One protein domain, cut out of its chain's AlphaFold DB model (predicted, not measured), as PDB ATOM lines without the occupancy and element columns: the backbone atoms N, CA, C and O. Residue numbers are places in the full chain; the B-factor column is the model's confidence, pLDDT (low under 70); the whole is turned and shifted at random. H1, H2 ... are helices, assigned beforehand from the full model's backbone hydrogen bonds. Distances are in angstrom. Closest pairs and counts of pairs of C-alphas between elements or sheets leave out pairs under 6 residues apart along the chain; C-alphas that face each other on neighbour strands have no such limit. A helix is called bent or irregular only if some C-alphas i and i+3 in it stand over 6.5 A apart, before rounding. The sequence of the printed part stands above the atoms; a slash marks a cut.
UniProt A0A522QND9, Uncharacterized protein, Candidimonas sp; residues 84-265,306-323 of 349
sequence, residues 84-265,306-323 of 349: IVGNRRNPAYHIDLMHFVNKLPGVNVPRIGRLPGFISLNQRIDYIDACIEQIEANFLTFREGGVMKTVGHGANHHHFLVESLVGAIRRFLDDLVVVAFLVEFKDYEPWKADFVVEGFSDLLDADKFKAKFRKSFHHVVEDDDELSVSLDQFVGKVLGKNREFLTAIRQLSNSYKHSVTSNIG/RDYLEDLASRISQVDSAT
ATOM      1  N   ILE A  84     163.933 146.091  72.369       80.00
ATOM      2  CA  ILE A  84     164.499 145.895  71.031       80.00
ATOM      3  C   ILE A  84     164.221 147.147  70.191       80.00
ATOM      4  O   ILE A  84     165.160 147.731  69.642       80.00
ATOM      5  N   VAL A  85     162.978 147.636  70.152       70.19
ATOM      6  CA  VAL A  85     162.598 148.830  69.367       70.19
ATOM      7  C   VAL A  85     162.662 150.112  70.203       70.19
ATOM      8  O   VAL A  85     161.821 150.990  70.063       70.19
ATOM      9  N   GLY A  86     163.669 150.255  71.074       60.09
ATOM     10  CA  GLY A  86     163.969 151.512  71.778       60.09
ATOM     11  C   GLY A  86     162.748 152.255  72.356       60.09
ATOM     12  O   GLY A  86     161.747 151.666  72.750       60.09
ATOM     13  N   ASN A  87     162.815 153.590  72.390       50.03
ATOM     14  CA  ASN A  87     161.602 154.406  72.427       50.03
ATOM     15  C   ASN A  87     160.983 154.305  71.024       50.03
ATOM     16  O   ASN A  87     161.687 154.620  70.061       50.03
ATOM     17  N   ARG A  88     159.703 153.914  70.906       46.31
ATOM     18  CA  ARG A  88     158.934 153.652  69.658       46.31
ATOM     19  C   ARG A  88     159.016 154.736  68.558       46.31
ATOM     20  O   ARG A  88     158.399 154.613  67.507       46.31
ATOM     21  N   ARG A  89     159.737 155.828  68.809       38.06
ATOM     22  CA  ARG A  89     159.961 156.988  67.949       38.06
ATOM     23  C   ARG A  89     161.239 156.934  67.099       38.06
ATOM     24  O   ARG A  89     161.390 157.824  66.271       38.06
ATOM     25  N   ASN A  90     162.151 155.968  67.274       46.72
ATOM     26  CA  ASN A  90     163.359 155.886  66.430       46.72
ATOM     27  C   ASN A  90     163.707 154.444  65.983       46.72
ATOM     28  O   ASN A  90     164.560 153.795  66.590       46.72
ATOM     29  N   PRO A  91     163.043 153.929  64.932       52.56
ATOM     30  CA  PRO A  91     163.108 152.530  64.514       52.56
ATOM     31  C   PRO A  91     164.141 152.274  63.394       52.56
ATOM     32  O   PRO A  91     163.871 151.488  62.495       52.56
ATOM     33  N   ALA A  92     165.302 152.939  63.389       57.44
ATOM     34  CA  ALA A  92     166.176 152.992  62.204       57.44
ATOM     35  C   ALA A  92     166.495 151.616  61.568       57.44
ATOM     36  O   ALA A  92     166.273 151.446  60.375       57.44
ATOM     37  N   TYR A  93     166.908 150.609  62.351       62.53
ATOM     38  CA  TYR A  93     167.202 149.266  61.815       62.53
ATOM     39  C   TYR A  93     165.940 148.479  61.422       62.53
ATOM     40  O   TYR A  93     166.003 147.547  60.621       62.53
ATOM     41  N   HIS A  94     164.790 148.811  62.017       65.00
ATOM     42  CA  HIS A  94     163.525 148.130  61.761       65.00
ATOM     43  C   HIS A  94     163.128 148.352  60.308       65.00
ATOM     44  O   HIS A  94     162.869 147.381  59.617       65.00
ATOM     45  N   ILE A  95     163.205 149.589  59.809       67.38
ATOM     46  CA  ILE A  95     162.898 149.921  58.409       67.38
ATOM     47  C   ILE A  95     163.723 149.061  57.437       67.38
ATOM     48  O   ILE A  95     163.154 148.458  56.527       67.38
ATOM     49  N   ASP A  96     165.028 148.927  57.672       65.88
ATOM     50  CA  ASP A  96     165.926 148.132  56.826       65.88
ATOM     51  C   ASP A  96     165.593 146.630  56.873       65.88
ATOM     52  O   ASP A  96     165.441 145.983  55.831       65.88
ATOM     53  N   LEU A  97     165.379 146.071  58.075       64.31
ATOM     54  CA  LEU A  97     164.924 144.683  58.240       64.31
ATOM     55  C   LEU A  97     163.565 144.450  57.572       64.31
ATOM     56  O   LEU A  97     163.317 143.395  56.992       64.31
ATOM     57  N   MET A  98     162.677 145.435  57.629       66.81
ATOM     58  CA  MET A  98     161.346 145.355  57.052       66.81
ATOM     59  C   MET A  98     161.376 145.403  55.524       66.81
ATOM     60  O   MET A  98     160.679 144.621  54.875       66.81
ATOM     61  N   HIS A  99     162.210 146.261  54.931       67.75
ATOM     62  CA  HIS A  99     162.451 146.255  53.488       67.75
ATOM     63  C   HIS A  99     163.009 144.917  53.019       67.75
ATOM     64  O   HIS A  99     162.575 144.399  51.991       67.75
ATOM     65  N   PHE A 100     163.929 144.340  53.787       65.62
ATOM     66  CA  PHE A 100     164.493 143.034  53.501       65.62
ATOM     67  C   PHE A 100     163.447 141.912  53.520       65.62
ATOM     68  O   PHE A 100     163.332 141.161  52.553       65.62
ATOM     69  N   VAL A 101     162.629 141.830  54.572       64.25
ATOM     70  CA  VAL A 101     161.594 140.791  54.703       64.25
ATOM     71  C   VAL A 101     160.511 140.929  53.625       64.25
ATOM     72  O   VAL A 101     159.976 139.926  53.154       64.25
ATOM     73  N   ASN A 102     160.202 142.149  53.178       65.75
ATOM     74  CA  ASN A 102     159.241 142.384  52.096       65.75
ATOM     75  C   ASN A 102     159.719 141.883  50.720       65.75
ATOM     76  O   ASN A 102     158.897 141.750  49.816       65.75
ATOM     77  N   LYS A 103     161.013 141.575  50.550       63.38
ATOM     78  CA  LYS A 103     161.554 140.969  49.318       63.38
ATOM     79  C   LYS A 103     161.303 139.456  49.227       63.38
ATOM     80  O   LYS A 103     161.671 138.845  48.224       63.38
ATOM     81  N   LEU A 104     160.690 138.842  50.241       58.88
ATOM     82  CA  LEU A 104     160.407 137.410  50.245       58.88
ATOM     83  C   LEU A 104     159.346 137.021  49.209       58.88
ATOM     84  O   LEU A 104     158.264 137.615  49.178       58.88
ATOM     85  N   PRO A 105     159.575 135.948  48.437       50.41
ATOM     86  CA  PRO A 105     158.502 135.336  47.680       50.41
ATOM     87  C   PRO A 105     157.519 134.668  48.664       50.41
ATOM     88  O   PRO A 105     157.922 134.042  49.647       50.41
ATOM     89  N   GLY A 106     156.212 134.813  48.426       53.19
ATOM     90  CA  GLY A 106     155.140 134.251  49.263       53.19
ATOM     91  C   GLY A 106     155.011 132.729  49.140       53.19
ATOM     92  O   GLY A 106     153.976 132.233  48.701       53.19
ATOM     93  N   VAL A 107     156.065 131.990  49.488       54.19
ATOM     94  CA  VAL A 107     156.197 130.549  49.242       54.19
ATOM     95  C   VAL A 107     155.930 129.749  50.518       54.19
ATOM     96  O   VAL A 107     156.405 130.088  51.602       54.19
ATOM     97  N   ASN A 108     155.172 128.658  50.391       53.91
ATOM     98  CA  ASN A 108     155.041 127.646  51.440       53.91
ATOM     99  C   ASN A 108     156.196 126.647  51.333       53.91
ATOM    100  O   ASN A 108     156.413 126.074  50.267       53.91
ATOM    101  N   VAL A 109     156.905 126.409  52.438       57.28
ATOM    102  CA  VAL A 109     158.049 125.490  52.480       57.28
ATOM    103  C   VAL A 109     157.613 124.181  53.151       57.28
ATOM    104  O   VAL A 109     157.171 124.220  54.301       57.28
ATOM    105  N   PRO A 110     157.757 123.008  52.506       46.88
ATOM    106  CA  PRO A 110     157.231 121.735  53.016       46.88
ATOM    107  C   PRO A 110     157.709 121.337  54.422       46.88
ATOM    108  O   PRO A 110     156.989 120.647  55.136       46.88
ATOM    109  N   ARG A 111     158.914 121.765  54.832       50.41
ATOM    110  CA  ARG A 111     159.518 121.410  56.133       50.41
ATOM    111  C   ARG A 111     159.387 122.479  57.221       50.41
ATOM    112  O   ARG A 111     159.405 122.141  58.397       50.41
ATOM    113  N   ILE A 112     159.253 123.749  56.841       51.34
ATOM    114  CA  ILE A 112     159.204 124.894  57.773       51.34
ATOM    115  C   ILE A 112     157.763 125.418  57.929       51.34
ATOM    116  O   ILE A 112     157.462 126.179  58.846       51.34
ATOM    117  N   GLY A 113     156.841 124.971  57.072       59.75
ATOM    118  CA  GLY A 113     155.488 125.500  56.990       59.75
ATOM    119  C   GLY A 113     155.458 126.822  56.224       59.75
ATOM    120  O   GLY A 113     156.207 127.031  55.265       59.75
ATOM    121  N   ARG A 114     154.568 127.731  56.630       56.69
ATOM    122  CA  ARG A 114     154.504 129.073  56.045       56.69
ATOM    123  C   ARG A 114     155.675 129.895  56.567       56.69
ATOM    124  O   ARG A 114     155.829 130.030  57.780       56.69
ATOM    125  N   LEU A 115     156.468 130.462  55.661       61.53
ATOM    126  CA  LEU A 115     157.542 131.365  56.056       61.53
ATOM    127  C   LEU A 115     156.972 132.555  56.829       61.53
ATOM    128  O   LEU A 115     155.910 133.072  56.456       61.53
ATOM    129  N   PRO A 116     157.655 132.994  57.898       62.88
ATOM    130  CA  PRO A 116     157.235 134.165  58.631       62.88
ATOM    131  C   PRO A 116     157.344 135.379  57.706       62.88
ATOM    132  O   PRO A 116     158.431 135.816  57.339       62.88
ATOM    133  N   GLY A 117     156.196 135.915  57.292       65.25
ATOM    134  CA  GLY A 117     156.150 137.192  56.589       65.25
ATOM    135  C   GLY A 117     156.450 138.358  57.535       65.25
ATOM    136  O   GLY A 117     156.453 138.202  58.760       65.25
ATOM    137  N   PHE A 118     156.595 139.554  56.962       65.38
ATOM    138  CA  PHE A 118     156.786 140.828  57.675       65.38
ATOM    139  C   PHE A 118     155.882 140.984  58.907       65.38
ATOM    140  O   PHE A 118     156.351 141.311  59.994       65.38
ATOM    141  N   ILE A 119     154.590 140.671  58.764       65.19
ATOM    142  CA  ILE A 119     153.605 140.808  59.846       65.19
ATOM    143  C   ILE A 119     153.978 139.929  61.047       65.19
ATOM    144  O   ILE A 119     153.942 140.391  62.182       65.19
ATOM    145  N   SER A 120     154.377 138.680  60.806       74.31
ATOM    146  CA  SER A 120     154.704 137.739  61.883       74.31
ATOM    147  C   SER A 120     156.018 138.069  62.595       74.31
ATOM    148  O   SER A 120     156.121 137.863  63.802       74.31
ATOM    149  N   LEU A 121     157.002 138.623  61.879       74.62
ATOM    150  CA  LEU A 121     158.247 139.089  62.491       74.62
ATOM    151  C   LEU A 121     158.004 140.320  63.370       74.62
ATOM    152  O   LEU A 121     158.500 140.356  64.491       74.62
ATOM    153  N   ASN A 122     157.169 141.263  62.923       74.06
ATOM    154  CA  ASN A 122     156.754 142.406  63.743       74.06
ATOM    155  C   ASN A 122     156.008 141.989  65.001       74.06
ATOM    156  O   ASN A 122     156.377 142.403  66.093       74.06
ATOM    157  N   GLN A 123     155.033 141.089  64.869       79.62
ATOM    158  CA  GLN A 123     154.321 140.541  66.023       79.62
ATOM    159  C   GLN A 123     155.270 139.869  67.022       79.62
ATOM    160  O   GLN A 123     155.023 139.902  68.226       79.62
ATOM    161  N   ARG A 124     156.362 139.256  66.547       84.75
ATOM    162  CA  ARG A 124     157.365 138.641  67.419       84.75
ATOM    163  C   ARG A 124     158.212 139.686  68.145       84.75
ATOM    164  O   ARG A 124     158.523 139.474  69.310       84.75
ATOM    165  N   ILE A 125     158.555 140.794  67.489       83.19
ATOM    166  CA  ILE A 125     159.218 141.937  68.130       83.19
ATOM    167  C   ILE A 125     158.304 142.539  69.205       83.19
ATOM    168  O   ILE A 125     158.736 142.673  70.347       83.19
ATOM    169  N   ASP A 126     157.035 142.799  68.875       82.81
ATOM    170  CA  ASP A 126     156.041 143.318  69.824       82.81
ATOM    171  C   ASP A 126     155.884 142.384  71.032       82.81
ATOM    172  O   ASP A 126     155.840 142.829  72.178       82.81
ATOM    173  N   TYR A 127     155.841 141.072  70.784       87.62
ATOM    174  CA  TYR A 127     155.797 140.064  71.839       87.62
ATOM    175  C   TYR A 127     157.049 140.093  72.724       87.62
ATOM    176  O   TYR A 127     156.932 140.009  73.944       87.62
ATOM    177  N   ILE A 128     158.243 140.222  72.134       90.88
ATOM    178  CA  ILE A 128     159.486 140.322  72.901       90.88
ATOM    179  C   ILE A 128     159.468 141.571  73.788       90.88
ATOM    180  O   ILE A 128     159.720 141.449  74.987       90.88
ATOM    181  N   ASP A 129     159.130 142.739  73.242       88.12
ATOM    182  CA  ASP A 129     159.079 143.979  74.021       88.12
ATOM    183  C   ASP A 129     158.024 143.887  75.141       88.12
ATOM    184  O   ASP A 129     158.315 144.242  76.284       88.12
ATOM    185  N   ALA A 130     156.858 143.287  74.880       87.94
ATOM    186  CA  ALA A 130     155.850 143.021  75.909       87.94
ATOM    187  C   ALA A 130     156.345 142.056  77.008       87.94
ATOM    188  O   ALA A 130     156.025 142.238  78.186       87.94
ATOM    189  N   CYS A 131     157.134 141.033  76.661       91.38
ATOM    190  CA  CYS A 131     157.775 140.166  77.653       91.38
ATOM    191  C   CYS A 131     158.786 140.941  78.506       91.38
ATOM    192  O   CYS A 131     158.816 140.745  79.720       91.38
ATOM    193  N   ILE A 132     159.583 141.827  77.902       91.44
ATOM    194  CA  ILE A 132     160.533 142.682  78.629       91.44
ATOM    195  C   ILE A 132     159.785 143.570  79.630       91.44
ATOM    196  O   ILE A 132     160.156 143.594  80.802       91.44
ATOM    197  N   GLU A 133     158.703 144.235  79.204       89.94
ATOM    198  CA  GLU A 133     157.861 145.062  80.084       89.94
ATOM    199  C   GLU A 133     157.351 144.264  81.296       89.94
ATOM    200  O   GLU A 133     157.472 144.713  82.436       89.94
ATOM    201  N   GLN A 134     156.834 143.051  81.070       89.75
ATOM    202  CA  GLN A 134     156.333 142.189  82.146       89.75
ATOM    203  C   GLN A 134     157.436 141.714  83.098       89.75
ATOM    204  O   GLN A 134     157.199 141.594  84.305       89.75
ATOM    205  N   ILE A 135     158.631 141.425  82.580       89.81
ATOM    206  CA  ILE A 135     159.767 140.981  83.393       89.81
ATOM    207  C   ILE A 135     160.286 142.127  84.265       89.81
ATOM    208  O   ILE A 135     160.498 141.920  85.460       89.81
ATOM    209  N   GLU A 136     160.448 143.324  83.700       88.94
ATOM    210  CA  GLU A 136     160.893 144.519  84.429       88.94
ATOM    211  C   GLU A 136     159.864 144.927  85.500       88.94
ATOM    212  O   GLU A 136     160.237 145.178  86.647       88.94
ATOM    213  N   ALA A 137     158.562 144.888  85.191       86.06
ATOM    214  CA  ALA A 137     157.503 145.153  86.172       86.06
ATOM    215  C   ALA A 137     157.492 144.129  87.327       86.06
ATOM    216  O   ALA A 137     157.373 144.505  88.500       86.06
ATOM    217  N   ASN A 138     157.663 142.834  87.022       82.81
ATOM    218  CA  ASN A 138     157.814 141.798  88.052       82.81
ATOM    219  C   ASN A 138     159.060 142.043  88.911       82.81
ATOM    220  O   ASN A 138     158.994 141.935  90.135       82.81
ATOM    221  N   PHE A 139     160.185 142.395  88.285       82.44
ATOM    222  CA  PHE A 139     161.437 142.664  88.982       82.44
ATOM    223  C   PHE A 139     161.312 143.833  89.970       82.44
ATOM    224  O   PHE A 139     161.696 143.688  91.131       82.44
ATOM    225  N   LEU A 140     160.707 144.953  89.558       81.31
ATOM    226  CA  LEU A 140     160.439 146.093  90.446       81.31
ATOM    227  C   LEU A 140     159.588 145.682  91.654       81.31
ATOM    228  O   LEU A 140     159.936 145.995  92.792       81.31
ATOM    229  N   THR A 141     158.540 144.888  91.418       77.88
ATOM    230  CA  THR A 141     157.670 144.365  92.482       77.88
ATOM    231  C   THR A 141     158.444 143.500  93.486       77.88
ATOM    232  O   THR A 141     158.197 143.574  94.691       77.88
ATOM    233  N   PHE A 142     159.401 142.681  93.027       73.44
ATOM    234  CA  PHE A 142     160.263 141.902  93.923       73.44
ATOM    235  C   PHE A 142     161.233 142.782  94.712       73.44
ATOM    236  O   PHE A 142     161.427 142.540  95.906       73.44
ATOM    237  N   ARG A 143     161.812 143.804  94.071       71.94
ATOM    238  CA  ARG A 143     162.779 144.713  94.698       71.94
ATOM    239  C   ARG A 143     162.145 145.552  95.807       71.94
ATOM    240  O   ARG A 143     162.731 145.700  96.874       71.94
ATOM    241  N   GLU A 144     160.943 146.074  95.572       70.44
ATOM    242  CA  GLU A 144     160.195 146.886  96.544       70.44
ATOM    243  C   GLU A 144     159.622 146.049  97.700       70.44
ATOM    244  O   GLU A 144     159.444 146.552  98.808       70.44
ATOM    245  N   GLY A 145     159.374 144.755  97.470       61.75
ATOM    246  CA  GLY A 145     158.737 143.846  98.424       61.75
ATOM    247  C   GLY A 145     159.615 143.311  99.564       61.75
ATOM    248  O   GLY A 145     159.122 142.490 100.333       61.75
ATOM    249  N   GLY A 146     160.884 143.724  99.676       52.41
ATOM    250  CA  GLY A 146     161.765 143.387 100.804       52.41
ATOM    251  C   GLY A 146     161.961 141.880 101.042       52.41
ATOM    252  O   GLY A 146     161.369 141.311 101.948       52.41
ATOM    253  N   VAL A 147     162.825 141.230 100.254       45.56
ATOM    254  CA  VAL A 147     163.530 139.948 100.539       45.56
ATOM    255  C   VAL A 147     162.684 138.683 100.863       45.56
ATOM    256  O   VAL A 147     163.239 137.591 100.884       45.56
ATOM    257  N   MET A 148     161.353 138.725 101.003       40.12
ATOM    258  CA  MET A 148     160.559 137.546 101.432       40.12
ATOM    259  C   MET A 148     159.725 136.820 100.356       40.12
ATOM    260  O   MET A 148     158.931 135.945 100.693       40.12
ATOM    261  N   LYS A 149     159.895 137.103  99.058       43.88
ATOM    262  CA  LYS A 149     159.219 136.342  97.973       43.88
ATOM    263  C   LYS A 149     160.185 135.581  97.062       43.88
ATOM    264  O   LYS A 149     159.910 135.374  95.885       43.88
ATOM    265  N   THR A 150     161.309 135.156  97.622       49.44
ATOM    266  CA  THR A 150     162.410 134.465  96.934       49.44
ATOM    267  C   THR A 150     162.136 132.995  96.622       49.44
ATOM    268  O   THR A 150     162.937 132.354  95.955       49.44
ATOM    269  N   VAL A 151     160.987 132.466  97.053       51.41
ATOM    270  CA  VAL A 151     160.533 131.107  96.743       51.41
ATOM    271  C   VAL A 151     159.009 131.129  96.577       51.41
ATOM    272  O   VAL A 151     158.301 131.638  97.447       51.41
ATOM    273  N   GLY A 152     158.479 130.617  95.459       54.97
ATOM    274  CA  GLY A 152     157.029 130.507  95.232       54.97
ATOM    275  C   GLY A 152     156.552 130.857  93.817       54.97
ATOM    276  O   GLY A 152     157.333 130.942  92.871       54.97
ATOM    277  N   HIS A 153     155.237 131.054  93.662       61.25
ATOM    278  CA  HIS A 153     154.581 131.244  92.357       61.25
ATOM    279  C   HIS A 153     155.120 132.452  91.562       61.25
ATOM    280  O   HIS A 153     155.242 132.365  90.344       61.25
ATOM    281  N   GLY A 154     155.503 133.543  92.241       65.69
ATOM    282  CA  GLY A 154     156.058 134.746  91.605       65.69
ATOM    283  C   GLY A 154     157.424 134.517  90.948       65.69
ATOM    284  O   GLY A 154     157.601 134.853  89.781       65.69
ATOM    285  N   ALA A 155     158.364 133.879  91.653       68.75
ATOM    286  CA  ALA A 155     159.670 133.528  91.092       68.75
ATOM    287  C   ALA A 155     159.522 132.561  89.902       68.75
ATOM    288  O   ALA A 155     160.105 132.781  88.843       68.75
ATOM    289  N   ASN A 156     158.650 131.550  90.022       73.06
ATOM    290  CA  ASN A 156     158.341 130.644  88.910       73.06
ATOM    291  C   ASN A 156     157.828 131.401  87.686       73.06
ATOM    292  O   ASN A 156     158.284 131.152  86.573       73.06
ATOM    293  N   HIS A 157     156.899 132.332  87.894       77.69
ATOM    294  CA  HIS A 157     156.354 133.148  86.821       77.69
ATOM    295  C   HIS A 157     157.442 133.985  86.132       77.69
ATOM    296  O   HIS A 157     157.512 133.979  84.906       77.69
ATOM    297  N   HIS A 158     158.350 134.610  86.891       79.69
ATOM    298  CA  HIS A 158     159.499 135.327  86.330       79.69
ATOM    299  C   HIS A 158     160.382 134.423  85.459       79.69
ATOM    300  O   HIS A 158     160.673 134.774  84.318       79.69
ATOM    301  N   HIS A 159     160.753 133.232  85.941       80.31
ATOM    302  CA  HIS A 159     161.556 132.298  85.147       80.31
ATOM    303  C   HIS A 159     160.836 131.824  83.881       80.31
ATOM    304  O   HIS A 159     161.475 131.732  82.838       80.31
ATOM    305  N   PHE A 160     159.522 131.582  83.936       83.88
ATOM    306  CA  PHE A 160     158.742 131.236  82.743       83.88
ATOM    307  C   PHE A 160     158.694 132.381  81.727       83.88
ATOM    308  O   PHE A 160     158.801 132.130  80.526       83.88
ATOM    309  N   LEU A 161     158.557 133.630  82.187       87.62
ATOM    310  CA  LEU A 161     158.613 134.803  81.314       87.62
ATOM    311  C   LEU A 161     159.988 134.930  80.651       87.62
ATOM    312  O   LEU A 161     160.067 135.121  79.440       87.62
ATOM    313  N   VAL A 162     161.065 134.770  81.423       89.56
ATOM    314  CA  VAL A 162     162.444 134.821  80.918       89.56
ATOM    315  C   VAL A 162     162.725 133.686  79.928       89.56
ATOM    316  O   VAL A 162     163.276 133.934  78.857       89.56
ATOM    317  N   GLU A 163     162.321 132.452  80.235       89.12
ATOM    318  CA  GLU A 163     162.449 131.306  79.324       89.12
ATOM    319  C   GLU A 163     161.701 131.565  78.008       89.12
ATOM    320  O   GLU A 163     162.259 131.388  76.920       89.12
ATOM    321  N   SER A 164     160.460 132.048  78.109       90.25
ATOM    322  CA  SER A 164     159.627 132.397  76.954       90.25
ATOM    323  C   SER A 164     160.263 133.501  76.112       90.25
ATOM    324  O   SER A 164     160.264 133.413  74.883       90.25
ATOM    325  N   LEU A 165     160.852 134.510  76.757       93.69
ATOM    326  CA  LEU A 165     161.573 135.590  76.097       93.69
ATOM    327  C   LEU A 165     162.810 135.072  75.350       93.69
ATOM    328  O   LEU A 165     162.982 135.376  74.171       93.69
ATOM    329  N   VAL A 166     163.651 134.253  75.991       93.69
ATOM    330  CA  VAL A 166     164.837 133.657  75.348       93.69
ATOM    331  C   VAL A 166     164.429 132.779  74.164       93.69
ATOM    332  O   VAL A 166     165.057 132.841  73.106       93.69
ATOM    333  N   GLY A 167     163.356 131.994  74.305       91.88
ATOM    334  CA  GLY A 167     162.780 131.212  73.213       91.88
ATOM    335  C   GLY A 167     162.283 132.083  72.053       91.88
ATOM    336  O   GLY A 167     162.555 131.772  70.891       91.88
ATOM    337  N   ALA A 168     161.611 133.197  72.353       91.81
ATOM    338  CA  ALA A 168     161.122 134.142  71.353       91.81
ATOM    339  C   ALA A 168     162.259 134.857  70.616       91.81
ATOM    340  O   ALA A 168     162.230 134.897  69.387       91.81
ATOM    341  N   ILE A 169     163.284 135.336  71.333       93.88
ATOM    342  CA  ILE A 169     164.503 135.914  70.744       93.88
ATOM    343  C   ILE A 169     165.166 134.884  69.833       93.88
ATOM    344  O   ILE A 169     165.414 135.154  68.662       93.88
ATOM    345  N   ARG A 170     165.405 133.668  70.336       93.69
ATOM    346  CA  ARG A 170     166.021 132.590  69.558       93.69
ATOM    347  C   ARG A 170     165.266 132.339  68.254       93.69
ATOM    348  O   ARG A 170     165.893 132.260  67.199       93.69
ATOM    349  N   ARG A 171     163.938 132.215  68.329       90.00
ATOM    350  CA  ARG A 171     163.104 131.954  67.155       90.00
ATOM    351  C   ARG A 171     163.082 133.137  66.194       90.00
ATOM    352  O   ARG A 171     163.123 132.910  64.995       90.00
ATOM    353  N   PHE A 172     163.049 134.366  66.705       88.31
ATOM    354  CA  PHE A 172     163.124 135.578  65.894       88.31
ATOM    355  C   PHE A 172     164.401 135.618  65.053       88.31
ATOM    356  O   PHE A 172     164.338 135.818  63.844       88.31
ATOM    357  N   LEU A 173     165.552 135.353  65.678       90.75
ATOM    358  CA  LEU A 173     166.836 135.311  64.982       90.75
ATOM    359  C   LEU A 173     166.908 134.152  63.975       90.75
ATOM    360  O   LEU A 173     167.418 134.336  62.876       90.75
ATOM    361  N   ASP A 174     166.381 132.973  64.322       90.00
ATOM    362  CA  ASP A 174     166.297 131.852  63.378       90.00
ATOM    363  C   ASP A 174     165.432 132.217  62.162       90.00
ATOM    364  O   ASP A 174     165.889 132.058  61.033       90.00
ATOM    365  N   ASP A 175     164.239 132.781  62.386       84.81
ATOM    366  CA  ASP A 175     163.322 133.227  61.330       84.81
ATOM    367  C   ASP A 175     164.008 134.225  60.377       84.81
ATOM    368  O   ASP A 175     163.926 134.060  59.161       84.81
ATOM    369  N   LEU A 176     164.737 135.214  60.911       84.25
ATOM    370  CA  LEU A 176     165.486 136.187  60.105       84.25
ATOM    371  C   LEU A 176     166.549 135.530  59.218       84.25
ATOM    372  O   LEU A 176     166.707 135.914  58.060       84.25
ATOM    373  N   VAL A 177     167.265 134.530  59.734       87.88
ATOM    374  CA  VAL A 177     168.299 133.821  58.967       87.88
ATOM    375  C   VAL A 177     167.700 132.933  57.887       87.88
ATOM    376  O   VAL A 177     168.238 132.890  56.782       87.88
ATOM    377  N   VAL A 178     166.582 132.261  58.170       86.12
ATOM    378  CA  VAL A 178     165.856 131.499  57.143       86.12
ATOM    379  C   VAL A 178     165.405 132.435  56.027       86.12
ATOM    380  O   VAL A 178     165.634 132.150  54.856       86.12
ATOM    381  N   VAL A 179     164.820 133.579  56.382       81.00
ATOM    382  CA  VAL A 179     164.421 134.608  55.416       81.00
ATOM    383  C   VAL A 179     165.614 135.066  54.580       81.00
ATOM    384  O   VAL A 179     165.521 135.090  53.355       81.00
ATOM    385  N   ALA A 180     166.750 135.342  55.220       84.06
ATOM    386  CA  ALA A 180     167.951 135.770  54.523       84.06
ATOM    387  C   ALA A 180     168.485 134.746  53.534       84.06
ATOM    388  O   ALA A 180     168.814 135.091  52.403       84.06
ATOM    389  N   PHE A 181     168.512 133.485  53.949       87.25
ATOM    390  CA  PHE A 181     168.936 132.384  53.103       87.25
ATOM    391  C   PHE A 181     168.056 132.260  51.854       87.25
ATOM    392  O   PHE A 181     168.561 132.113  50.745       87.25
ATOM    393  N   LEU A 182     166.736 132.357  52.013       83.94
ATOM    394  CA  LEU A 182     165.803 132.204  50.897       83.94
ATOM    395  C   LEU A 182     165.842 133.370  49.908       83.94
ATOM    396  O   LEU A 182     165.605 133.152  48.724       83.94
ATOM    397  N   VAL A 183     166.113 134.591  50.383       80.50
ATOM    398  CA  VAL A 183     166.271 135.766  49.516       80.50
ATOM    399  C   VAL A 183     167.579 135.684  48.732       80.50
ATOM    400  O   VAL A 183     167.558 135.871  47.518       80.50
ATOM    401  N   GLU A 184     168.692 135.388  49.409       85.19
ATOM    402  CA  GLU A 184     170.026 135.343  48.796       85.19
ATOM    403  C   GLU A 184     170.125 134.221  47.754       85.19
ATOM    404  O   GLU A 184     170.587 134.441  46.642       85.19
ATOM    405  N   PHE A 185     169.628 133.027  48.084       85.75
ATOM    406  CA  PHE A 185     169.750 131.843  47.231       85.75
ATOM    407  C   PHE A 185     168.482 131.549  46.427       85.75
ATOM    408  O   PHE A 185     168.271 130.410  46.020       85.75
ATOM    409  N   LYS A 186     167.619 132.546  46.190       83.12
ATOM    410  CA  LYS A 186     166.317 132.358  45.523       83.12
ATOM    411  C   LYS A 186     166.417 131.639  44.170       83.12
ATOM    412  O   LYS A 186     165.528 130.862  43.836       83.12
ATOM    413  N   ASP A 187     167.497 131.870  43.423       82.62
ATOM    414  CA  ASP A 187     167.687 131.327  42.073       82.62
ATOM    415  C   ASP A 187     167.970 129.813  42.095       82.62
ATOM    416  O   ASP A 187     167.715 129.119  41.117       82.62
ATOM    417  N   TYR A 188     168.381 129.275  43.250       82.75
ATOM    418  CA  TYR A 188     168.508 127.835  43.501       82.75
ATOM    419  C   TYR A 188     167.192 127.183  43.956       82.75
ATOM    420  O   TYR A 188     167.169 126.000  44.289       82.75
ATOM    421  N   GLU A 189     166.103 127.953  44.039       81.44
ATOM    422  CA  GLU A 189     164.787 127.525  44.523       81.44
ATOM    423  C   GLU A 189     164.829 126.704  45.835       81.44
ATOM    424  O   GLU A 189     164.248 125.616  45.914       81.44
ATOM    425  N   PRO A 190     165.478 127.199  46.910       80.06
ATOM    426  CA  PRO A 190     165.754 126.433  48.129       80.06
ATOM    427  C   PRO A 190     164.516 125.862  48.827       80.06
ATOM    428  O   PRO A 190     164.608 124.876  49.553       80.06
ATOM    429  N   TRP A 191     163.336 126.426  48.577       78.12
ATOM    430  CA  TRP A 191     162.053 125.909  49.056       78.12
ATOM    431  C   TRP A 191     161.632 124.568  48.429       78.12
ATOM    432  O   TRP A 191     160.733 123.920  48.966       78.12
ATOM    433  N   LYS A 192     162.247 124.147  47.316       77.25
ATOM    434  CA  LYS A 192     162.020 122.840  46.673       77.25
ATOM    435  C   LYS A 192     163.010 121.765  47.128       77.25
ATOM    436  O   LYS A 192     162.808 120.596  46.813       77.25
ATOM    437  N   ALA A 193     164.069 122.139  47.845       75.56
ATOM    438  CA  ALA A 193     165.144 121.229  48.208       75.56
ATOM    439  C   ALA A 193     164.865 120.445  49.500       75.56
ATOM    440  O   ALA A 193     164.123 120.868  50.388       75.56
ATOM    441  N   ASP A 194     165.550 119.308  49.638       72.00
ATOM    442  CA  ASP A 194     165.543 118.494  50.859       72.00
ATOM    443  C   ASP A 194     166.311 119.125  52.023       72.00
ATOM    444  O   ASP A 194     166.201 118.678  53.166       72.00
ATOM    445  N   PHE A 195     167.114 120.148  51.768       75.94
ATOM    446  CA  PHE A 195     167.811 120.893  52.802       75.94
ATOM    447  C   PHE A 195     167.345 122.334  52.787       75.94
ATOM    448  O   PHE A 195     167.397 123.006  51.762       75.94
ATOM    449  N   VAL A 196     166.951 122.804  53.964       73.75
ATOM    450  CA  VAL A 196     166.692 124.211  54.223       73.75
ATOM    451  C   VAL A 196     167.410 124.558  55.517       73.75
ATOM    452  O   VAL A 196     167.418 123.759  56.454       73.75
ATOM    453  N   VAL A 197     168.041 125.728  55.549       83.81
ATOM    454  CA  VAL A 197     168.567 126.303  56.789       83.81
ATOM    455  C   VAL A 197     167.394 126.509  57.746       83.81
ATOM    456  O   VAL A 197     166.401 127.126  57.368       83.81
ATOM    457  N   GLU A 198     167.488 125.992  58.970       82.94
ATOM    458  CA  GLU A 198     166.425 126.120  59.981       82.94
ATOM    459  C   GLU A 198     166.656 127.313  60.920       82.94
ATOM    460  O   GLU A 198     165.757 127.713  61.662       82.94
ATOM    461  N   GLY A 199     167.858 127.891  60.882       89.06
ATOM    462  CA  GLY A 199     168.213 129.104  61.604       89.06
ATOM    463  C   GLY A 199     169.720 129.297  61.742       89.06
ATOM    464  O   GLY A 199     170.526 128.551  61.184       89.06
ATOM    465  N   PHE A 200     170.129 130.279  62.545       92.19
ATOM    466  CA  PHE A 200     171.538 130.679  62.641       92.19
ATOM    467  C   PHE A 200     172.458 129.585  63.202       92.19
ATOM    468  O   PHE A 200     173.664 129.606  62.963       92.19
ATOM    469  N   SER A 201     171.917 128.613  63.951       90.75
ATOM    470  CA  SER A 201     172.722 127.513  64.503       90.75
ATOM    471  C   SER A 201     173.342 126.631  63.436       90.75
ATOM    472  O   SER A 201     174.430 126.109  63.679       90.75
ATOM    473  N   ASP A 202     172.669 126.453  62.296       90.38
ATOM    474  CA  ASP A 202     173.192 125.629  61.206       90.38
ATOM    475  C   ASP A 202     174.466 126.236  60.618       90.38
ATOM    476  O   ASP A 202     175.347 125.501  60.188       90.38
ATOM    477  N   LEU A 203     174.598 127.563  60.680       92.81
ATOM    478  CA  LEU A 203     175.734 128.308  60.138       92.81
ATOM    479  C   LEU A 203     176.933 128.354  61.093       92.81
ATOM    480  O   LEU A 203     178.046 128.670  60.677       92.81
ATOM    481  N   LEU A 204     176.741 128.030  62.378       90.00
ATOM    482  CA  LEU A 204     177.843 127.998  63.346       90.00
ATOM    483  C   LEU A 204     178.874 126.911  63.003       90.00
ATOM    484  O   LEU A 204     180.035 127.051  63.377       90.00
ATOM    485  N   ASP A 205     178.480 125.867  62.278       89.44
ATOM    486  CA  ASP A 205     179.374 124.864  61.696       89.44
ATOM    487  C   ASP A 205     179.383 125.041  60.169       89.44
ATOM    488  O   ASP A 205     178.598 124.424  59.446       89.44
ATOM    489  N   ALA A 206     180.229 125.964  59.697       88.31
ATOM    490  CA  ALA A 206     180.241 126.410  58.304       88.31
ATOM    491  C   ALA A 206     180.547 125.263  57.329       88.31
ATOM    492  O   ALA A 206     179.892 125.148  56.294       88.31
ATOM    493  N   ASP A 207     181.476 124.373  57.677       88.75
ATOM    494  CA  ASP A 207     181.847 123.237  56.829       88.75
ATOM    495  C   ASP A 207     180.682 122.260  56.676       88.75
ATOM    496  O   ASP A 207     180.338 121.844  55.564       88.75
ATOM    497  N   LYS A 208     180.004 121.940  57.785       90.19
ATOM    498  CA  LYS A 208     178.816 121.084  57.759       90.19
ATOM    499  C   LYS A 208     177.661 121.725  56.997       90.19
ATOM    500  O   LYS A 208     176.945 121.017  56.286       90.19
ATOM    501  N   PHE A 209     177.470 123.034  57.142       90.38
ATOM    502  CA  PHE A 209     176.491 123.796  56.372       90.38
ATOM    503  C   PHE A 209     176.767 123.687  54.868       90.38
ATOM    504  O   PHE A 209     175.901 123.211  54.131       90.38
ATOM    505  N   LYS A 210     177.985 124.022  54.423       89.38
ATOM    506  CA  LYS A 210     178.385 123.946  53.009       89.38
ATOM    507  C   LYS A 210     178.232 122.534  52.448       89.38
ATOM    508  O   LYS A 210     177.680 122.357  51.366       89.38
ATOM    509  N   ALA A 211     178.652 121.514  53.197       87.62
ATOM    510  CA  ALA A 211     178.517 120.120  52.779       87.62
ATOM    511  C   ALA A 211     177.046 119.702  52.593       87.62
ATOM    512  O   ALA A 211     176.707 119.050  51.603       87.62
ATOM    513  N   LYS A 212     176.153 120.091  53.517       87.88
ATOM    514  CA  LYS A 212     174.708 119.832  53.389       87.88
ATOM    515  C   LYS A 212     174.094 120.571  52.203       87.88
ATOM    516  O   LYS A 212     173.270 119.980  51.499       87.88
ATOM    517  N   PHE A 213     174.497 121.823  51.981       88.12
ATOM    518  CA  PHE A 213     174.038 122.616  50.847       88.12
ATOM    519  C   PHE A 213     174.431 121.935  49.532       88.12
ATOM    520  O   PHE A 213     173.550 121.525  48.780       88.12
ATOM    521  N   ARG A 214     175.728 121.680  49.302       86.06
ATOM    522  CA  ARG A 214     176.213 121.021  48.074       86.06
ATOM    523  C   ARG A 214     175.508 119.697  47.803       86.06
ATOM    524  O   ARG A 214     175.057 119.455  46.692       86.06
ATOM    525  N   LYS A 215     175.326 118.863  48.833       86.12
ATOM    526  CA  LYS A 215     174.605 117.589  48.695       86.12
ATOM    527  C   LYS A 215     173.171 117.773  48.183       86.12
ATOM    528  O   LYS A 215     172.683 116.944  47.421       86.12
ATOM    529  N   SER A 216     172.494 118.833  48.604       85.19
ATOM    530  CA  SER A 216     171.067 119.039  48.329       85.19
ATOM    531  C   SER A 216     170.816 119.786  47.023       85.19
ATOM    532  O   SER A 216     169.789 119.567  46.390       85.19
ATOM    533  N   PHE A 217     171.783 120.595  46.587       82.25
ATOM    534  CA  PHE A 217     171.710 121.394  45.362       82.25
ATOM    535  C   PHE A 217     172.630 120.891  44.240       82.25
ATOM    536  O   PHE A 217     172.738 121.547  43.215       82.25
ATOM    537  N   HIS A 218     173.238 119.705  44.371       78.75
ATOM    538  CA  HIS A 218     174.198 119.130  43.405       78.75
ATOM    539  C   HIS A 218     173.731 119.084  41.935       78.75
ATOM    540  O   HIS A 218     174.551 118.903  41.046       78.75
ATOM    541  N   HIS A 219     172.427 119.197  41.677       74.75
ATOM    542  CA  HIS A 219     171.819 119.174  40.346       74.75
ATOM    543  C   HIS A 219     171.707 120.563  39.686       74.75
ATOM    544  O   HIS A 219     171.378 120.632  38.508       74.75
ATOM    545  N   VAL A 220     171.951 121.645  40.436       74.06
ATOM    546  CA  VAL A 220     171.849 123.052  39.983       74.06
ATOM    547  C   VAL A 220     173.196 123.781  40.087       74.06
ATOM    548  O   VAL A 220     173.340 124.906  39.628       74.06
ATOM    549  N   VAL A 221     174.197 123.166  40.721       70.19
ATOM    550  CA  VAL A 221     175.511 123.779  40.947       70.19
ATOM    551  C   VAL A 221     176.434 123.418  39.787       70.19
ATOM    552  O   VAL A 221     176.924 122.294  39.718       70.19
ATOM    553  N   GLU A 222     176.642 124.368  38.874       68.38
ATOM    554  CA  GLU A 222     177.547 124.220  37.722       68.38
ATOM    555  C   GLU A 222     178.992 124.656  38.044       68.38
ATOM    556  O   GLU A 222     179.930 124.067  37.509       68.38
ATOM    557  N   ASP A 223     179.173 125.618  38.960       76.25
ATOM    558  CA  ASP A 223     180.471 126.146  39.409       76.25
ATOM    559  C   ASP A 223     180.599 126.043  40.945       76.25
ATOM    560  O   ASP A 223     179.863 126.690  41.699       76.25
ATOM    561  N   ASP A 224     181.506 125.183  41.424       77.19
ATOM    562  CA  ASP A 224     181.705 124.943  42.864       77.19
ATOM    563  C   ASP A 224     182.499 126.071  43.542       77.19
ATOM    564  O   ASP A 224     182.330 126.299  44.743       77.19
ATOM    565  N   ASP A 225     183.319 126.823  42.802       81.62
ATOM    566  CA  ASP A 225     184.143 127.896  43.362       81.62
ATOM    567  C   ASP A 225     183.289 129.146  43.629       81.62
ATOM    568  O   ASP A 225     183.309 129.682  44.744       81.62
ATOM    569  N   GLU A 226     182.459 129.565  42.667       82.06
ATOM    570  CA  GLU A 226     181.545 130.710  42.832       82.06
ATOM    571  C   GLU A 226     180.500 130.457  43.934       82.06
ATOM    572  O   GLU A 226     180.221 131.326  44.775       82.06
ATOM    573  N   LEU A 227     179.970 129.230  44.003       83.88
ATOM    574  CA  LEU A 227     179.058 128.842  45.074       83.88
ATOM    575  C   LEU A 227     179.751 128.873  46.437       83.88
ATOM    576  O   LEU A 227     179.172 129.347  47.416       83.88
ATOM    577  N   SER A 228     180.979 128.359  46.522       85.75
ATOM    578  CA  SER A 228     181.738 128.342  47.775       85.75
ATOM    579  C   SER A 228     181.938 129.754  48.319       85.75
ATOM    580  O   SER A 228     181.678 129.988  49.502       85.75
ATOM    581  N   VAL A 229     182.305 130.699  47.446       87.94
ATOM    582  CA  VAL A 229     182.435 132.121  47.787       87.94
ATOM    583  C   VAL A 229     181.100 132.693  48.267       87.94
ATOM    584  O   VAL A 229     181.058 133.344  49.310       87.94
ATOM    585  N   SER A 230     180.000 132.408  47.571       88.81
ATOM    586  CA  SER A 230     178.661 132.886  47.944       88.81
ATOM    587  C   SER A 230     178.204 132.354  49.310       88.81
ATOM    588  O   SER A 230     177.665 133.094  50.135       88.81
ATOM    589  N   LEU A 231     178.470 131.076  49.604       91.12
ATOM    590  CA  LEU A 231     178.170 130.469  50.904       91.12
ATOM    591  C   LEU A 231     179.021 131.076  52.028       91.12
ATOM    592  O   LEU A 231     178.501 131.318  53.117       91.12
ATOM    593  N   ASP A 232     180.304 131.347  51.775       90.69
ATOM    594  CA  ASP A 232     181.183 132.030  52.730       90.69
ATOM    595  C   ASP A 232     180.731 133.460  53.012       90.69
ATOM    596  O   ASP A 232     180.633 133.866  54.174       90.69
ATOM    597  N   GLN A 233     180.381 134.205  51.965       91.06
ATOM    598  CA  GLN A 233     179.822 135.545  52.099       91.06
ATOM    599  C   GLN A 233     178.524 135.518  52.906       91.06
ATOM    600  O   GLN A 233     178.359 136.340  53.804       91.06
ATOM    601  N   PHE A 234     177.629 134.558  52.663       91.56
ATOM    602  CA  PHE A 234     176.392 134.425  53.431       91.56
ATOM    603  C   PHE A 234     176.648 134.128  54.917       91.56
ATOM    604  O   PHE A 234     176.079 134.790  55.789       91.56
ATOM    605  N   VAL A 235     177.544 133.183  55.230       92.25
ATOM    606  CA  VAL A 235     177.941 132.893  56.620       92.25
ATOM    607  C   VAL A 235     178.543 134.141  57.278       92.25
ATOM    608  O   VAL A 235     178.187 134.464  58.413       92.25
ATOM    609  N   GLY A 236     179.392 134.877  56.555       90.31
ATOM    610  CA  GLY A 236     179.961 136.150  56.993       90.31
ATOM    611  C   GLY A 236     178.903 137.229  57.243       90.31
ATOM    612  O   GLY A 236     178.943 137.886  58.283       90.31
ATOM    613  N   LYS A 237     177.908 137.365  56.355       88.69
ATOM    614  CA  LYS A 237     176.776 138.297  56.504       88.69
ATOM    615  C   LYS A 237     175.944 137.982  57.748       88.69
ATOM    616  O   LYS A 237     175.598 138.893  58.499       88.69
ATOM    617  N   VAL A 238     175.628 136.706  57.976       90.88
ATOM    618  CA  VAL A 238     174.729 136.296  59.061       90.88
ATOM    619  C   VAL A 238     175.416 136.272  60.420       90.88
ATOM    620  O   VAL A 238     174.829 136.740  61.395       90.88
ATOM    621  N   LEU A 239     176.619 135.703  60.518       90.44
ATOM    622  CA  LEU A 239     177.316 135.579  61.799       90.44
ATOM    623  C   LEU A 239     178.110 136.842  62.131       90.44
ATOM    624  O   LEU A 239     178.054 137.313  63.269       90.44
ATOM    625  N   GLY A 240     178.835 137.378  61.144       84.31
ATOM    626  CA  GLY A 240     179.726 138.526  61.290       84.31
ATOM    627  C   GLY A 240     180.576 138.457  62.561       84.31
ATOM    628  O   GLY A 240     181.062 137.396  62.963       84.31
ATOM    629  N   LYS A 241     180.677 139.598  63.245       83.69
ATOM    630  CA  LYS A 241     181.311 139.726  64.567       83.69
ATOM    631  C   LYS A 241     180.459 139.202  65.734       83.69
ATOM    632  O   LYS A 241     180.944 139.110  66.853       83.69
ATOM    633  N   ASN A 242     179.207 138.801  65.499       86.69
ATOM    634  CA  ASN A 242     178.260 138.411  66.556       86.69
ATOM    635  C   ASN A 242     178.211 136.903  66.812       86.69
ATOM    636  O   ASN A 242     177.288 136.403  67.460       86.69
ATOM    637  N   ARG A 243     179.190 136.149  66.305       88.50
ATOM    638  CA  ARG A 243     179.258 134.693  66.474       88.50
ATOM    639  C   ARG A 243     179.188 134.274  67.945       88.50
ATOM    640  O   ARG A 243     178.541 133.274  68.265       88.50
ATOM    641  N   GLU A 244     179.827 135.031  68.834       85.88
ATOM    642  CA  GLU A 244     179.811 134.765  70.273       85.88
ATOM    643  C   GLU A 244     178.425 134.991  70.878       85.88
ATOM    644  O   GLU A 244     177.897 134.083  71.518       85.88
ATOM    645  N   PHE A 245     177.793 136.131  70.591       90.81
ATOM    646  CA  PHE A 245     176.429 136.429  71.032       90.81
ATOM    647  C   PHE A 245     175.418 135.380  70.544       90.81
ATOM    648  O   PHE A 245     174.662 134.818  71.337       90.81
ATOM    649  N   LEU A 246     175.448 135.030  69.255       92.38
ATOM    650  CA  LEU A 246     174.585 133.984  68.701       92.38
ATOM    651  C   LEU A 246     174.841 132.631  69.384       92.38
ATOM    652  O   LEU A 246     173.905 131.900  69.726       92.38
ATOM    653  N   THR A 247     176.106 132.307  69.663       89.81
ATOM    654  CA  THR A 247     176.466 131.110  70.435       89.81
ATOM    655  C   THR A 247     175.888 131.153  71.850       89.81
ATOM    656  O   THR A 247     175.374 130.128  72.305       89.81
ATOM    657  N   ALA A 248     175.898 132.317  72.504       89.75
ATOM    658  CA  ALA A 248     175.297 132.538  73.816       89.75
ATOM    659  C   ALA A 248     173.795 132.242  73.793       89.75
ATOM    660  O   ALA A 248     173.324 131.413  74.567       89.75
ATOM    661  N   ILE A 249     173.053 132.837  72.852       93.12
ATOM    662  CA  ILE A 249     171.605 132.620  72.697       93.12
ATOM    663  C   ILE A 249     171.292 131.145  72.422       93.12
ATOM    664  O   ILE A 249     170.345 130.589  72.986       93.12
ATOM    665  N   ARG A 250     172.097 130.471  71.589       91.00
ATOM    666  CA  ARG A 250     171.967 129.024  71.354       91.00
ATOM    667  C   ARG A 250     172.169 128.221  72.640       91.00
ATOM    668  O   ARG A 250     171.385 127.315  72.908       91.00
ATOM    669  N   GLN A 251     173.226 128.510  73.398       87.94
ATOM    670  CA  GLN A 251     173.534 127.799  74.640       87.94
ATOM    671  C   GLN A 251     172.452 128.040  75.692       87.94
ATOM    672  O   GLN A 251     171.927 127.071  76.224       87.94
ATOM    673  N   LEU A 252     172.037 129.292  75.890       89.75
ATOM    674  CA  LEU A 252     170.937 129.687  76.771       89.75
ATOM    675  C   LEU A 252     169.644 128.933  76.446       89.75
ATOM    676  O   LEU A 252     169.079 128.265  77.308       89.75
ATOM    677  N   SER A 253     169.201 128.978  75.185       89.88
ATOM    678  CA  SER A 253     167.978 128.294  74.747       89.88
ATOM    679  C   SER A 253     168.057 126.774  74.943       89.88
ATOM    680  O   SER A 253     167.086 126.152  75.371       89.88
ATOM    681  N   ASN A 254     169.214 126.162  74.673       85.75
ATOM    682  CA  ASN A 254     169.413 124.730  74.904       85.75
ATOM    683  C   ASN A 254     169.458 124.378  76.398       85.75
ATOM    684  O   ASN A 254     168.940 123.330  76.781       85.75
ATOM    685  N   SER A 255     170.039 125.243  77.232       85.25
ATOM    686  CA  SER A 255     170.077 125.077  78.685       85.25
ATOM    687  C   SER A 255     168.677 125.127  79.295       85.25
ATOM    688  O   SER A 255     168.400 124.314  80.168       85.25
ATOM    689  N   TYR A 256     167.769 125.980  78.805       84.50
ATOM    690  CA  TYR A 256     166.361 125.962  79.234       84.50
ATOM    691  C   TYR A 256     165.659 124.644  78.869       84.50
ATOM    692  O   TYR A 256     165.056 124.012  79.733       84.50
ATOM    693  N   LYS A 257     165.840 124.145  77.637       79.12
ATOM    694  CA  LYS A 257     165.264 122.855  77.189       79.12
ATOM    695  C   LYS A 257     165.750 121.643  77.987       79.12
ATOM    696  O   LYS A 257     165.066 120.623  78.040       79.12
ATOM    697  N   HIS A 258     166.956 121.721  78.540       73.56
ATOM    698  CA  HIS A 258     167.608 120.638  79.274       73.56
ATOM    699  C   HIS A 258     167.959 121.056  80.705       73.56
ATOM    700  O   HIS A 258     168.953 120.588  81.266       73.56
ATOM    701  N   SER A 259     167.167 121.961  81.287       73.38
ATOM    702  CA  SER A 259     167.429 122.446  82.635       73.38
ATOM    703  C   SER A 259     167.200 121.317  83.630       73.38
ATOM    704  O   SER A 259     166.109 120.759  83.739       73.38
ATOM    705  N   VAL A 260     168.260 120.967  84.348       62.38
ATOM    706  CA  VAL A 260     168.251 119.861  85.314       62.38
ATOM    707  C   VAL A 260     167.755 120.332  86.672       62.38
ATOM    708  O   VAL A 260     167.197 119.575  87.458       62.38
ATOM    709  N   THR A 261     167.937 121.614  86.954       58.12
ATOM    710  CA  THR A 261     167.723 122.173  88.277       58.12
ATOM    711  C   THR A 261     166.783 123.361  88.192       58.12
ATOM    712  O   THR A 261     167.030 124.402  88.796       58.12
ATOM    713  N   SER A 262     165.659 123.190  87.488       54.09
ATOM    714  CA  SER A 262     164.584 124.188  87.469       54.09
ATOM    715  C   SER A 262     164.250 124.663  88.892       54.09
ATOM    716  O   SER A 262     164.110 125.856  89.101       54.09
ATOM    717  N   ASN A 263     164.284 123.773  89.893       52.16
ATOM    718  CA  ASN A 263     164.145 124.091  91.324       52.16
ATOM    719  C   ASN A 263     165.279 124.923  91.958       52.16
ATOM    720  O   ASN A 263     164.992 125.700  92.860       52.16
ATOM    721  N   ILE A 264     166.533 124.792  91.516       54.38
ATOM    722  CA  ILE A 264     167.676 125.562  92.055       54.38
ATOM    723  C   ILE A 264     167.767 126.918  91.359       54.38
ATOM    724  O   ILE A 264     167.915 127.938  92.024       54.38
ATOM    725  N   GLY A 265     167.598 126.941  90.031       51.50
ATOM    726  CA  GLY A 265     167.530 128.174  89.248       51.50
ATOM    727  C   GLY A 265     166.406 129.099  89.714       51.50
ATOM    728  O   GLY A 265     166.614 130.302  89.745       51.50
ATOM    729  N   ARG A 306     169.977 143.914  69.870       86.56
ATOM    730  CA  ARG A 306     169.977 145.167  69.101       86.56
ATOM    731  C   ARG A 306     171.235 145.334  68.261       86.56
ATOM    732  O   ARG A 306     171.113 145.619  67.077       86.56
ATOM    733  N   ASP A 307     172.406 145.106  68.849       85.56
ATOM    734  CA  ASP A 307     173.681 145.201  68.131       85.56
ATOM    735  C   ASP A 307     173.725 144.222  66.971       85.56
ATOM    736  O   ASP A 307     174.095 144.593  65.860       85.56
ATOM    737  N   TYR A 308     173.267 142.990  67.202       88.75
ATOM    738  CA  TYR A 308     173.164 142.002  66.144       88.75
ATOM    739  C   TYR A 308     172.254 142.466  65.004       88.75
ATOM    740  O   TYR A 308     172.630 142.345  63.841       88.75
ATOM    741  N   LEU A 309     171.065 142.985  65.319       86.19
ATOM    742  CA  LEU A 309     170.097 143.420  64.313       86.19
ATOM    743  C   LEU A 309     170.587 144.632  63.521       86.19
ATOM    744  O   LEU A 309     170.451 144.641  62.303       86.19
ATOM    745  N   GLU A 310     171.169 145.627  64.190       80.75
ATOM    746  CA  GLU A 310     171.735 146.817  63.548       80.75
ATOM    747  C   GLU A 310     172.870 146.444  62.583       80.75
ATOM    748  O   GLU A 310     172.938 146.957  61.465       80.75
ATOM    749  N   ASP A 311     173.728 145.516  62.998       82.69
ATOM    750  CA  ASP A 311     174.890 145.046  62.248       82.69
ATOM    751  C   ASP A 311     174.513 144.067  61.114       82.69
ATOM    752  O   ASP A 311     175.099 144.077  60.029       82.69
ATOM    753  N   LEU A 312     173.492 143.230  61.323       84.50
ATOM    754  CA  LEU A 312     172.903 142.401  60.271       84.50
ATOM    755  C   LEU A 312     172.226 143.276  59.209       84.50
ATOM    756  O   LEU A 312     172.459 143.079  58.018       84.50
ATOM    757  N   ALA A 313     171.429 144.261  59.632       79.56
ATOM    758  CA  ALA A 313     170.745 145.185  58.735       79.56
ATOM    759  C   ALA A 313     171.738 145.981  57.880       79.56
ATOM    760  O   ALA A 313     171.541 146.084  56.669       79.56
ATOM    761  N   SER A 314     172.837 146.474  58.464       78.12
ATOM    762  CA  SER A 314     173.865 147.185  57.697       78.12
ATOM    763  C   SER A 314     174.531 146.286  56.654       78.12
ATOM    764  O   SER A 314     174.656 146.695  55.505       78.12
ATOM    765  N   ARG A 315     174.896 145.046  57.006       81.25
ATOM    766  CA  ARG A 315     175.522 144.106  56.056       81.25
ATOM    767  C   ARG A 315     174.601 143.677  54.922       81.25
ATOM    768  O   ARG A 315     175.062 143.480  53.803       81.25
ATOM    769  N   ILE A 316     173.313 143.511  55.210       73.50
ATOM    770  CA  ILE A 316     172.318 143.141  54.200       73.50
ATOM    771  C   ILE A 316     171.982 144.341  53.297       73.50
ATOM    772  O   ILE A 316     171.721 144.155  52.112       73.50
ATOM    773  N   SER A 317     172.025 145.568  53.827       67.06
ATOM    774  CA  SER A 317     171.715 146.797  53.075       67.06
ATOM    775  C   SER A 317     172.893 147.335  52.254       67.06
ATOM    776  O   SER A 317     172.680 147.987  51.236       67.06
ATOM    777  N   GLN A 318     174.138 147.029  52.635       61.56
ATOM    778  CA  GLN A 318     175.353 147.430  51.907       61.56
ATOM    779  C   GLN A 318     175.550 146.736  50.545       61.56
ATOM    780  O   GLN A 318     176.585 146.917  49.911       61.56
ATOM    781  N   VAL A 319     174.548 146.011  50.041       48.47
ATOM    782  CA  VAL A 319     174.550 145.488  48.667       48.47
ATOM    783  C   VAL A 319     174.422 146.608  47.609       48.47
ATOM    784  O   VAL A 319     174.774 146.354  46.466       48.47
ATOM    785  N   ASP A 320     174.062 147.855  47.964       37.25
ATOM    786  CA  ASP A 320     173.922 148.953  46.976       37.25
ATOM    787  C   ASP A 320     174.719 150.252  47.246       37.25
ATOM    788  O   ASP A 320     174.694 151.163  46.418       37.25
ATOM    789  N   SER A 321     175.463 150.397  48.350       32.28
ATOM    790  CA  SER A 321     176.361 151.561  48.497       32.28
ATOM    791  C   SER A 321     177.491 151.339  49.499       32.28
ATOM    792  O   SER A 321     177.283 151.127  50.693       32.28
ATOM    793  N   ALA A 322     178.718 151.441  48.989       31.44
ATOM    794  CA  ALA A 322     179.933 151.552  49.776       31.44
ATOM    795  C   ALA A 322     179.940 152.899  50.515       31.44
ATOM    796  O   ALA A 322     180.443 153.903  50.018       31.44
ATOM    797  N   THR A 323     179.367 152.917  51.711       32.22
ATOM    798  CA  THR A 323     179.666 153.946  52.708       32.22
ATOM    799  C   THR A 323     179.948 153.227  54.016       32.22
ATOM    800  O   THR A 323     179.036 152.722  54.676       32.22
TER     801      THR A 323
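This is residues 84 to 265 and 306 to 323 of the 349 residues of an uncharacterized protein of Candidimonas sp (UniProt A0A522QND9). A long helical hairpin, H2 and H3, makes most of the length of this model, and the bent helix H6 and the short helix H4 gather round residues 163 to 184 of H3. The bent helix H6 packs on H3 with both arms, H4 packs on H3 and H6b, H5 packs on H6a, and H8 joins H6a to H1; residues 143 to 148, at the turn of the hairpin, stick out. The printed part has 200 residues with eight named helices, H1 to H8 in chain order, and no named strand, an all-helix domain. It is only just compact, close to loose, with a radius of gyration of the C-alphas of 19.5 A, and elongated, spanning 67 by 41 by 31 A.

Find C-alpha 224 at (181.705, 124.943, 42.864), where H6, residues 224 to 257, begins. By its hydrogen bonds it was assigned as one helix, but it is bent: C-alphas 238 and 241 are 9.2 A apart. Arm H6a is residues 224 to 238, 21.0 A long; arm H6b is residues 241 to 257, 26.5 A long, and is irregular, with C-alphas 241 and 244 7.7 A apart. Look next for H3, residues 153 to 184, which runs 46.4 A from (154.581, 131.244, 92.357), and H2, residues 118 to 144, 39.5 A. The shorter helices are H1, residues 92 to 101, 15.0 A; H4, 200 to 203, 5.4 A; H5, 206 to 217, 16.3 A; H7, 262 to 265, 5.3 A; and H8, 306 to 317, 16.2 A, ending at (171.715, 146.797, 53.075).

Start at H6, the hub, whose arms stand about perpendicular, only just, at 73 degrees. H6b touches H3 at a steep tilt of 47 degrees, with C-alphas 253 and 167 closest, 6.2 A. H6a only just touches H3, with 3 pairs of C-alphas within 8 A; Val 238 and Val 177 are closest, 6.9 A. H4 touches H3 through C-alphas 200 and 174, 5.4 A. H5 touches H6a through C-alphas 210 and 231, 6.9 A. H8 touches H6a through C-alphas 315 and 237, 6.0 A, and H1 through C-alphas 310 and 93, 5.4 A. H2 and H3 form a hairpin at a shallow tilt of 24 degrees, opposite ways, C-alphas 128 and 165 closest at 6.1 A. H7 is near H3. H2 and H8 are apart. Every O i to N i+4 pair is within hydrogen-bond range in H2, H3, H5, H6a and H8, against 5 of 6 in H1 and 12 of 13 in H6b; H4 and H7 are too short for such a pair.

The farthest C-alphas, Gly 146 and Glu 222, are 67.8 A apart. Residues 266 to 305 are not printed, leaving 26.5 A between C-alphas 265 and 306. The links H1 to H2 and H3 to H4 are long. Mean pLDDT of the printed part is 76.2, and it is under 70 in residues 86 to 119, 145 to 155, 222, 260 to 265 and 317 to 323.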